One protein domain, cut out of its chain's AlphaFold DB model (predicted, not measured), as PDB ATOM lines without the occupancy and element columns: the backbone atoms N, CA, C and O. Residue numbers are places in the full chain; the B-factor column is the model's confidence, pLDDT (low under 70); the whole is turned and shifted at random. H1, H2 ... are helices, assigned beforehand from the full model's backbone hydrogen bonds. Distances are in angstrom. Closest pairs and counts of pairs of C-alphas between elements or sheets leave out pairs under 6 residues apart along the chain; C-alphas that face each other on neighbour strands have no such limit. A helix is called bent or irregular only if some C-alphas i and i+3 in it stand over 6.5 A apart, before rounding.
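This is residues 197 to 231 and 275 to 304 of the 438 residues of the protein "Hypothetical protein" of Adineta steineri (UniProt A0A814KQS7). Two long helices, H1 and H2, run opposite ways as a loose, narrow V, meeting near the beginning of H1 and the end of H2. From there they part, with H1 kinked near residue 218 and residues 212 to 231 of H1 and 275 to 289 of H2 standing free. The printed part has 65 residues with two named helices, H1 then H2 along the chain, and no named strand; the class is all helix. The whole is loose, with a radius of gyration of the C-alphas of 15.4 A, and is a rod spanning 48 by 23 by 14 A.

H1, the longest helix, holds residues 197 to 231 and measures 49.1 A from C-alpha 197 at (55.813, -32.606, -45.649) to C-alpha 231 at (16.749, -40.217, -16.887). It has a kink of 30 degrees near residue 218. H1 is neither bent nor irregular, but only just: C-alphas 217 and 220 are 6.4 A apart. H2 holds residues 275 to 302 and measures 40.2 A, ending with C-alpha 302 at (48.182, -28.620, -48.171).

H1 touches H2 with residues 200 to 204 alone, and H2 touches H1 with residues 298 to 302 alone. Their closest C-alphas, those of Val 200 and Val 301, are 6.7 A apart. The helices stand at a shallow tilt of 30 degrees and run opposite ways, with their centres 11.7 A apart. In H2 every O i to N i+4 pair is within hydrogen-bond range; in H1, 29 of 31 are.

The two C-alphas farthest apart are those of Ile 197 and Gln 231, at 49.1 A. The link across the cut, from H1 to H2, lacks residues 232 to 274, which are not printed; C-alphas 231 and 275 are 14.3 A apart. Mean pLDDT of the printed part is 71.9, and residues 215 to 231, 275 to 279 and 281 to 282 are under 70.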
ATOM      1  N   ILE A 197      56.459 -31.436 -46.272       75.56
ATOM      2  CA  ILE A 197      55.813 -32.606 -45.649       75.56
ATOM      3  C   ILE A 197      55.949 -32.580 -44.110       75.56
ATOM      4  O   ILE A 197      55.026 -32.970 -43.396       75.56
ATOM      5  N   SER A 198      57.067 -32.069 -43.584       74.69
ATOM      6  CA  SER A 198      57.308 -31.875 -42.146       74.69
ATOM      7  C   SER A 198      56.320 -30.899 -41.490       74.69
ATOM      8  O   SER A 198      55.836 -31.172 -40.390       74.69
ATOM      9  N   TYR A 199      55.974 -29.801 -42.169       77.25
ATOM     10  CA  TYR A 199      55.006 -28.798 -41.716       77.25
ATOM     11  C   TYR A 199      53.583 -29.372 -41.687       77.25
ATOM     12  O   TYR A 199      52.901 -29.292 -40.661       77.25
ATOM     13  N   VAL A 200      53.174 -30.060 -42.761       75.00
ATOM     14  CA  VAL A 200      51.865 -30.736 -42.845       75.00
ATOM     15  C   VAL A 200      51.719 -31.795 -41.741       75.00
ATOM     16  O   VAL A 200      50.672 -31.883 -41.092       75.00
ATOM     17  N   ILE A 201      52.779 -32.564 -41.463       77.25
ATOM     18  CA  ILE A 201      52.818 -33.540 -40.362       77.25
ATOM     19  C   ILE A 201      52.700 -32.848 -38.993       77.25
ATOM     20  O   ILE A 201      51.897 -33.281 -38.162       77.25
ATOM     21  N   ALA A 202      53.457 -31.773 -38.751       82.00
ATOM     22  CA  ALA A 202      53.438 -31.046 -37.481       82.00
ATOM     23  C   ALA A 202      52.049 -30.460 -37.169       82.00
ATOM     24  O   ALA A 202      51.526 -30.663 -36.068       82.00
ATOM     25  N   ILE A 203      51.410 -29.816 -38.151       78.81
ATOM     26  CA  ILE A 203      50.045 -29.290 -38.011       78.81
ATOM     27  C   ILE A 203      49.036 -30.425 -37.814       78.81
ATOM     28  O   ILE A 203      48.176 -30.326 -36.938       78.81
ATOM     29  N   THR A 204      49.166 -31.543 -38.536       75.44
ATOM     30  CA  THR A 204      48.279 -32.706 -38.361       75.44
ATOM     31  C   THR A 204      48.350 -33.268 -36.936       75.44
ATOM     32  O   THR A 204      47.309 -33.516 -36.320       75.44
ATOM     33  N   PHE A 205      49.546 -33.409 -36.353       79.81
ATOM     34  CA  PHE A 205      49.690 -33.834 -34.955       79.81
ATOM     35  C   PHE A 205      49.130 -32.804 -33.963       79.81
ATOM     36  O   PHE A 205      48.420 -33.190 -33.028       79.81
ATOM     37  N   GLY A 206      49.381 -31.508 -34.181       79.31
ATOM     38  CA  GLY A 206      48.814 -30.427 -33.369       79.31
ATOM     39  C   GLY A 206      47.282 -30.431 -33.371       79.31
ATOM     40  O   GLY A 206      46.657 -30.387 -32.308       79.31
ATOM     41  N   LEU A 207      46.667 -30.588 -34.547       75.12
ATOM     42  CA  LEU A 207      45.216 -30.681 -34.720       75.12
ATOM     43  C   LEU A 207      44.623 -31.925 -34.048       75.12
ATOM     44  O   LEU A 207      43.587 -31.816 -33.396       75.12
ATOM     45  N   ILE A 208      45.274 -33.092 -34.122       78.69
ATOM     46  CA  ILE A 208      44.826 -34.302 -33.404       78.69
ATOM     47  C   ILE A 208      44.890 -34.087 -31.878       78.69
ATOM     48  O   ILE A 208      43.960 -34.467 -31.153       78.69
ATOM     49  N   GLY A 209      45.943 -33.435 -31.376       75.88
ATOM     50  CA  GLY A 209      46.069 -33.056 -29.964       75.88
ATOM     51  C   GLY A 209      44.965 -32.096 -29.509       75.88
ATOM     52  O   GLY A 209      44.276 -32.362 -28.518       75.88
ATOM     53  N   GLY A 210      44.735 -31.025 -30.272       77.06
ATOM     54  CA  GLY A 210      43.681 -30.042 -30.022       77.06
ATOM     55  C   GLY A 210      42.282 -30.658 -30.072       77.06
ATOM     56  O   GLY A 210      41.538 -30.582 -29.094       77.06
ATOM     57  N   LEU A 211      41.945 -31.354 -31.162       74.12
ATOM     58  CA  LEU A 211      40.641 -31.985 -31.371       74.12
ATOM     59  C   LEU A 211      40.318 -32.999 -30.268       74.12
ATOM     60  O   LEU A 211      39.237 -32.951 -29.684       74.12
ATOM     61  N   THR A 212      41.254 -33.890 -29.917       73.19
ATOM     62  CA  THR A 212      41.011 -34.870 -28.843       73.19
ATOM     63  C   THR A 212      40.882 -34.225 -27.462       73.19
ATOM     64  O   THR A 212      40.192 -34.779 -26.605       73.19
ATOM     65  N   THR A 213      41.485 -33.056 -27.235       73.94
ATOM     66  CA  THR A 213      41.361 -32.290 -25.983       73.94
ATOM     67  C   THR A 213      40.025 -31.545 -25.913       73.94
ATOM     68  O   THR A 213      39.299 -31.681 -24.929       73.94
ATOM     69  N   ILE A 214      39.633 -30.859 -26.991       71.81
ATOM     70  CA  ILE A 214      38.335 -30.180 -27.129       71.81
ATOM     71  C   ILE A 214      37.180 -31.183 -26.977       71.81
ATOM     72  O   ILE A 214      36.246 -30.950 -26.210       71.81
ATOM     73  N   LEU A 215      37.270 -32.356 -27.613       66.25
ATOM     74  CA  LEU A 215      36.286 -33.429 -27.440       66.25
ATOM     75  C   LEU A 215      36.224 -33.935 -25.992       66.25
ATOM     76  O   LEU A 215      35.125 -34.143 -25.482       66.25
ATOM     77  N   LYS A 216      37.358 -34.101 -25.296       66.06
ATOM     78  CA  LYS A 216      37.364 -34.486 -23.870       66.06
ATOM     79  C   LYS A 216      36.689 -33.443 -22.970       66.06
ATOM     80  O   LYS A 216      36.126 -33.842 -21.955       66.06
ATOM     81  N   ALA A 217      36.693 -32.161 -23.341       67.00
ATOM     82  CA  ALA A 217      35.976 -31.102 -22.624       67.00
ATOM     83  C   ALA A 217      34.472 -31.046 -22.972       67.00
ATOM     84  O   ALA A 217      33.633 -30.892 -22.085       67.00
ATOM     85  N   ILE A 218      34.108 -31.220 -24.249       65.31
ATOM     86  CA  ILE A 218      32.721 -31.081 -24.731       65.31
ATOM     87  C   ILE A 218      31.879 -32.349 -24.493       65.31
ATOM     88  O   ILE A 218      30.701 -32.256 -24.131       65.31
ATOM     89  N   ILE A 219      32.456 -33.547 -24.655       69.00
ATOM     90  CA  ILE A 219      31.737 -34.827 -24.507       69.00
ATOM     91  C   ILE A 219      31.086 -34.984 -23.119       69.00
ATOM     92  O   ILE A 219      29.921 -35.384 -23.089       69.00
ATOM     93  N   PRO A 220      31.731 -34.658 -21.977       63.56
ATOM     94  CA  PRO A 220      31.079 -34.677 -20.666       63.56
ATOM     95  C   PRO A 220      29.798 -33.837 -20.621       63.56
ATOM     96  O   PRO A 220      28.764 -34.338 -20.183       63.56
ATOM     97  N   SER A 221      29.830 -32.608 -21.140       63.06
ATOM     98  CA  SER A 221      28.688 -31.683 -21.156       63.06
ATOM     99  C   SER A 221      27.532 -32.194 -22.024       63.06
ATOM    100  O   SER A 221      26.373 -32.196 -21.590       63.06
ATOM    101  N   ILE A 222      27.835 -32.723 -23.216       63.97
ATOM    102  CA  ILE A 222      26.837 -33.354 -24.095       63.97
ATOM    103  C   ILE A 222      26.258 -34.617 -23.438       63.97
ATOM    104  O   ILE A 222      25.039 -34.794 -23.382       63.97
ATOM    105  N   VAL A 223      27.102 -35.488 -22.876       67.38
ATOM    106  CA  VAL A 223      26.672 -36.739 -22.231       67.38
ATOM    107  C   VAL A 223      25.846 -36.474 -20.970       67.38
ATOM    108  O   VAL A 223      24.865 -37.181 -20.747       67.38
ATOM    109  N   LEU A 224      26.174 -35.459 -20.167       57.56
ATOM    110  CA  LEU A 224      25.360 -35.036 -19.022       57.56
ATOM    111  C   LEU A 224      23.989 -34.517 -19.472       57.56
ATOM    112  O   LEU A 224      22.975 -34.893 -18.883       57.56
ATOM    113  N   THR A 225      23.936 -33.732 -20.548       63.66
ATOM    114  CA  THR A 225      22.681 -33.225 -21.128       63.66
ATOM    115  C   THR A 225      21.795 -34.367 -21.642       63.66
ATOM    116  O   THR A 225      20.627 -34.469 -21.261       63.66
ATOM    117  N   ILE A 226      22.364 -35.307 -22.407       63.69
ATOM    118  CA  ILE A 226      21.654 -36.496 -22.911       63.69
ATOM    119  C   ILE A 226      21.228 -37.430 -21.763       63.69
ATOM    120  O   ILE A 226      20.140 -38.007 -21.813       63.69
ATOM    121  N   ARG A 227      22.038 -37.578 -20.702       62.69
ATOM    122  CA  ARG A 227      21.662 -38.352 -19.504       62.69
ATOM    123  C   ARG A 227      20.489 -37.714 -18.765       62.69
ATOM    124  O   ARG A 227      19.531 -38.426 -18.489       62.69
ATOM    125  N   ARG A 228      20.507 -36.395 -18.535       57.06
ATOM    126  CA  ARG A 228      19.390 -35.650 -17.920       57.06
ATOM    127  C   ARG A 228      18.086 -35.818 -18.711       57.06
ATOM    128  O   ARG A 228      17.036 -36.021 -18.109       57.06
ATOM    129  N   TRP A 229      18.154 -35.830 -20.047       51.47
ATOM    130  CA  TRP A 229      17.009 -36.155 -20.910       51.47
ATOM    131  C   TRP A 229      16.542 -37.615 -20.771       51.47
ATOM    132  O   TRP A 229      15.349 -37.867 -20.606       51.47
ATOM    133  N   ARG A 230      17.457 -38.595 -20.809       50.59
ATOM    134  CA  ARG A 230      17.104 -40.029 -20.746       50.59
ATOM    135  C   ARG A 230      16.661 -40.494 -19.348       50.59
ATOM    136  O   ARG A 230      15.846 -41.409 -19.259       50.59
ATOM    137  N   GLN A 231      17.129 -39.865 -18.266       50.09
ATOM    138  CA  GLN A 231      16.749 -40.217 -16.887       50.09
ATOM    139  C   GLN A 231      15.287 -39.884 -16.546       50.09
ATOM    140  O   GLN A 231      14.727 -40.519 -15.661       50.09
ATOM    141  N   GLN A 275      20.225 -50.395 -27.460       64.19
ATOM    142  CA  GLN A 275      21.178 -49.420 -26.929       64.19
ATOM    143  C   GLN A 275      22.603 -49.701 -27.409       64.19
ATOM    144  O   GLN A 275      23.373 -48.762 -27.615       64.19
ATOM    145  N   LEU A 276      22.961 -50.974 -27.601       66.06
ATOM    146  CA  LEU A 276      24.247 -51.368 -28.178       66.06
ATOM    147  C   LEU A 276      24.294 -51.065 -29.681       66.06
ATOM    148  O   LEU A 276      25.325 -50.596 -30.163       66.06
ATOM    149  N   GLN A 277      23.185 -51.254 -30.401       66.94
ATOM    150  CA  GLN A 277      23.064 -50.864 -31.808       66.94
ATOM    151  C   GLN A 277      23.196 -49.338 -31.978       66.94
ATOM    152  O   GLN A 277      24.069 -48.896 -32.727       66.94
ATOM    153  N   GLN A 278      22.459 -48.523 -31.204       68.12
ATOM    154  CA  GLN A 278      22.614 -47.055 -31.203       68.12
ATOM    155  C   GLN A 278      24.055 -46.610 -30.909       68.12
ATOM    156  O   GLN A 278      24.561 -45.690 -31.546       68.12
ATOM    157  N   GLN A 279      24.736 -47.249 -29.954       69.69
ATOM    158  CA  GLN A 279      26.106 -46.879 -29.579       69.69
ATOM    159  C   GLN A 279      27.143 -47.271 -30.631       69.69
ATOM    160  O   GLN A 279      28.072 -46.502 -30.871       69.69
ATOM    161  N   ARG A 280      26.985 -48.428 -31.288       70.44
ATOM    162  CA  ARG A 280      27.822 -48.824 -32.431       70.44
ATOM    163  C   ARG A 280      27.597 -47.886 -33.618       70.44
ATOM    164  O   ARG A 280      28.574 -47.430 -34.203       70.44
ATOM    165  N   PHE A 281      26.345 -47.536 -33.926       69.25
ATOM    166  CA  PHE A 281      26.016 -46.566 -34.976       69.25
ATOM    167  C   PHE A 281      26.624 -45.189 -34.678       69.25
ATOM    168  O   PHE A 281      27.378 -44.665 -35.492       69.25
ATOM    169  N   SER A 282      26.401 -44.653 -33.473       69.56
ATOM    170  CA  SER A 282      26.981 -43.381 -33.023       69.56
ATOM    171  C   SER A 282      28.515 -43.398 -33.028       69.56
ATOM    172  O   SER A 282      29.114 -42.427 -33.475       69.56
ATOM    173  N   THR A 283      29.155 -44.501 -32.615       71.94
ATOM    174  CA  THR A 283      30.622 -44.657 -32.675       71.94
ATOM    175  C   THR A 283      31.127 -44.624 -34.120       71.94
ATOM    176  O   THR A 283      32.096 -43.928 -34.409       71.94
ATOM    177  N   ARG A 284      30.472 -45.341 -35.045       73.12
ATOM    178  CA  ARG A 284      30.856 -45.366 -36.467       73.12
ATOM    179  C   ARG A 284      30.633 -44.012 -37.142       73.12
ATOM    180  O   ARG A 284      31.532 -43.532 -37.818       73.12
ATOM    181  N   PHE A 285      29.486 -43.373 -36.914       75.12
ATOM    182  CA  PHE A 285      29.168 -42.039 -37.436       75.12
ATOM    183  C   PHE A 285      30.158 -40.978 -36.930       75.12
ATOM    184  O   PHE A 285      30.683 -40.197 -37.716       75.12
ATOM    185  N   PHE A 286      30.493 -41.018 -35.637       75.44
ATOM    186  CA  PHE A 286      31.522 -40.169 -35.037       75.44
ATOM    187  C   PHE A 286      32.904 -40.370 -35.682       75.44
ATOM    188  O   PHE A 286      33.561 -39.390 -36.029       75.44
ATOM    189  N   LEU A 287      33.340 -41.621 -35.882       74.00
ATOM    190  CA  LEU A 287      34.622 -41.918 -36.533       74.00
ATOM    191  C   LEU A 287      34.637 -41.490 -38.009       74.00
ATOM    192  O   LEU A 287      35.633 -40.927 -38.452       74.00
ATOM    193  N   MET A 288      33.538 -41.688 -38.745       76.69
ATOM    194  CA  MET A 288      33.402 -41.229 -40.133       76.69
ATOM    195  C   MET A 288      33.485 -39.703 -40.237       76.69
ATOM    196  O   MET A 288      34.255 -39.204 -41.051       76.69
ATOM    197  N   ILE A 289      32.761 -38.959 -39.391       77.69
ATOM    198  CA  ILE A 289      32.861 -37.491 -39.353       77.69
ATOM    199  C   ILE A 289      34.282 -37.060 -38.992       77.69
ATOM    200  O   ILE A 289      34.842 -36.227 -39.693       77.69
ATOM    201  N   THR A 290      34.889 -37.660 -37.962       75.06
ATOM    202  CA  THR A 290      36.258 -37.325 -37.531       75.06
ATOM    203  C   THR A 290      37.266 -37.523 -38.670       75.06
ATOM    204  O   THR A 290      38.105 -36.654 -38.905       75.06
ATOM    205  N   LEU A 291      37.151 -38.628 -39.415       80.56
ATOM    206  CA  LEU A 291      37.986 -38.916 -40.581       80.56
ATOM    207  C   LEU A 291      37.763 -37.897 -41.708       80.56
ATOM    208  O   LEU A 291      38.735 -37.365 -42.234       80.56
ATOM    209  N   ILE A 292      36.508 -37.577 -42.038       83.25
ATOM    210  CA  ILE A 292      36.166 -36.578 -43.063       83.25
ATOM    211  C   ILE A 292      36.712 -35.195 -42.678       83.25
ATOM    212  O   ILE A 292      37.349 -34.547 -43.503       83.25
ATOM    213  N   THR A 293      36.543 -34.758 -41.424       80.44
ATOM    214  CA  THR A 293      37.093 -33.474 -40.958       80.44
ATOM    215  C   THR A 293      38.617 -33.441 -41.005       80.44
ATOM    216  O   THR A 293      39.184 -32.416 -41.364       80.44
ATOM    217  N   LEU A 294      39.289 -34.558 -40.700       79.06
ATOM    218  CA  LEU A 294      40.747 -34.647 -40.773       79.06
ATOM    219  C   LEU A 294      41.232 -34.592 -42.229       79.06
ATOM    220  O   LEU A 294      42.175 -33.865 -42.515       79.06
ATOM    221  N   VAL A 295      40.559 -35.279 -43.158       82.56
ATOM    222  CA  VAL A 295      40.867 -35.210 -44.598       82.56
ATOM    223  C   VAL A 295      40.685 -33.789 -45.140       82.56
ATOM    224  O   VAL A 295      41.578 -33.287 -45.815       82.56
ATOM    225  N   VAL A 296      39.580 -33.109 -44.810       83.62
ATOM    226  CA  VAL A 296      39.336 -31.717 -45.244       83.62
ATOM    227  C   VAL A 296      40.387 -30.756 -44.675       83.62
ATOM    228  O   VAL A 296      40.884 -29.909 -45.412       83.62
ATOM    229  N   LEU A 297      40.775 -30.910 -43.404       75.38
ATOM    230  CA  LEU A 297      41.832 -30.097 -42.787       75.38
ATOM    231  C   LEU A 297      43.210 -30.355 -43.415       75.38
ATOM    232  O   LEU A 297      43.931 -29.400 -43.683       75.38
ATOM    233  N   VAL A 298      43.563 -31.613 -43.703       78.12
ATOM    234  CA  VAL A 298      44.823 -31.947 -44.390       78.12
ATOM    235  C   VAL A 298      44.850 -31.350 -45.798       78.12
ATOM    236  O   VAL A 298      45.869 -30.780 -46.179       78.12
ATOM    237  N   PHE A 299      43.747 -31.409 -46.553       81.31
ATOM    238  CA  PHE A 299      43.662 -30.736 -47.853       81.31
ATOM    239  C   PHE A 299      43.813 -29.216 -47.726       81.31
ATOM    240  O   PHE A 299      44.620 -28.649 -48.451       81.31
ATOM    241  N   TYR A 300      43.100 -28.573 -46.796       81.12
ATOM    242  CA  TYR A 300      43.191 -27.126 -46.561       81.12
ATOM    243  C   TYR A 300      44.636 -26.679 -46.279       81.12
ATOM    244  O   TYR A 300      45.165 -25.842 -47.004       81.12
ATOM    245  N   VAL A 301      45.308 -27.323 -45.319       74.94
ATOM    246  CA  VAL A 301      46.711 -27.036 -44.955       74.94
ATOM    247  C   VAL A 301      47.686 -27.347 -46.104       74.94
ATOM    248  O   VAL A 301      48.715 -26.696 -46.233       74.94
ATOM    249  N   SER A 302      47.362 -28.301 -46.985       73.50
ATOM    250  CA  SER A 302      48.182 -28.620 -48.171       73.50
ATOM    251  C   SER A 302      48.042 -27.604 -49.320       73.50
ATOM    252  O   SER A 302      48.802 -27.676 -50.289       73.50
ATOM    253  N   PHE A 303      47.075 -26.683 -49.243       75.19
ATOM    254  CA  PHE A 303      46.886 -25.580 -50.194       75.19
ATOM    255  C   PHE A 303      47.286 -24.209 -49.623       75.19
ATOM    256  O   PHE A 303      47.204 -23.214 -50.342       75.19
ATOM    257  N   GLU A 304      47.722 -24.141 -48.365       80.56
ATOM    258  CA  GLU A 304      48.152 -22.901 -47.717       80.56
ATOM    259  C   GLU A 304      49.616 -22.577 -48.079       80.56
ATOM    260  O   GLU A 304      50.514 -23.411 -47.929       80.56
TER     261      GLU A 304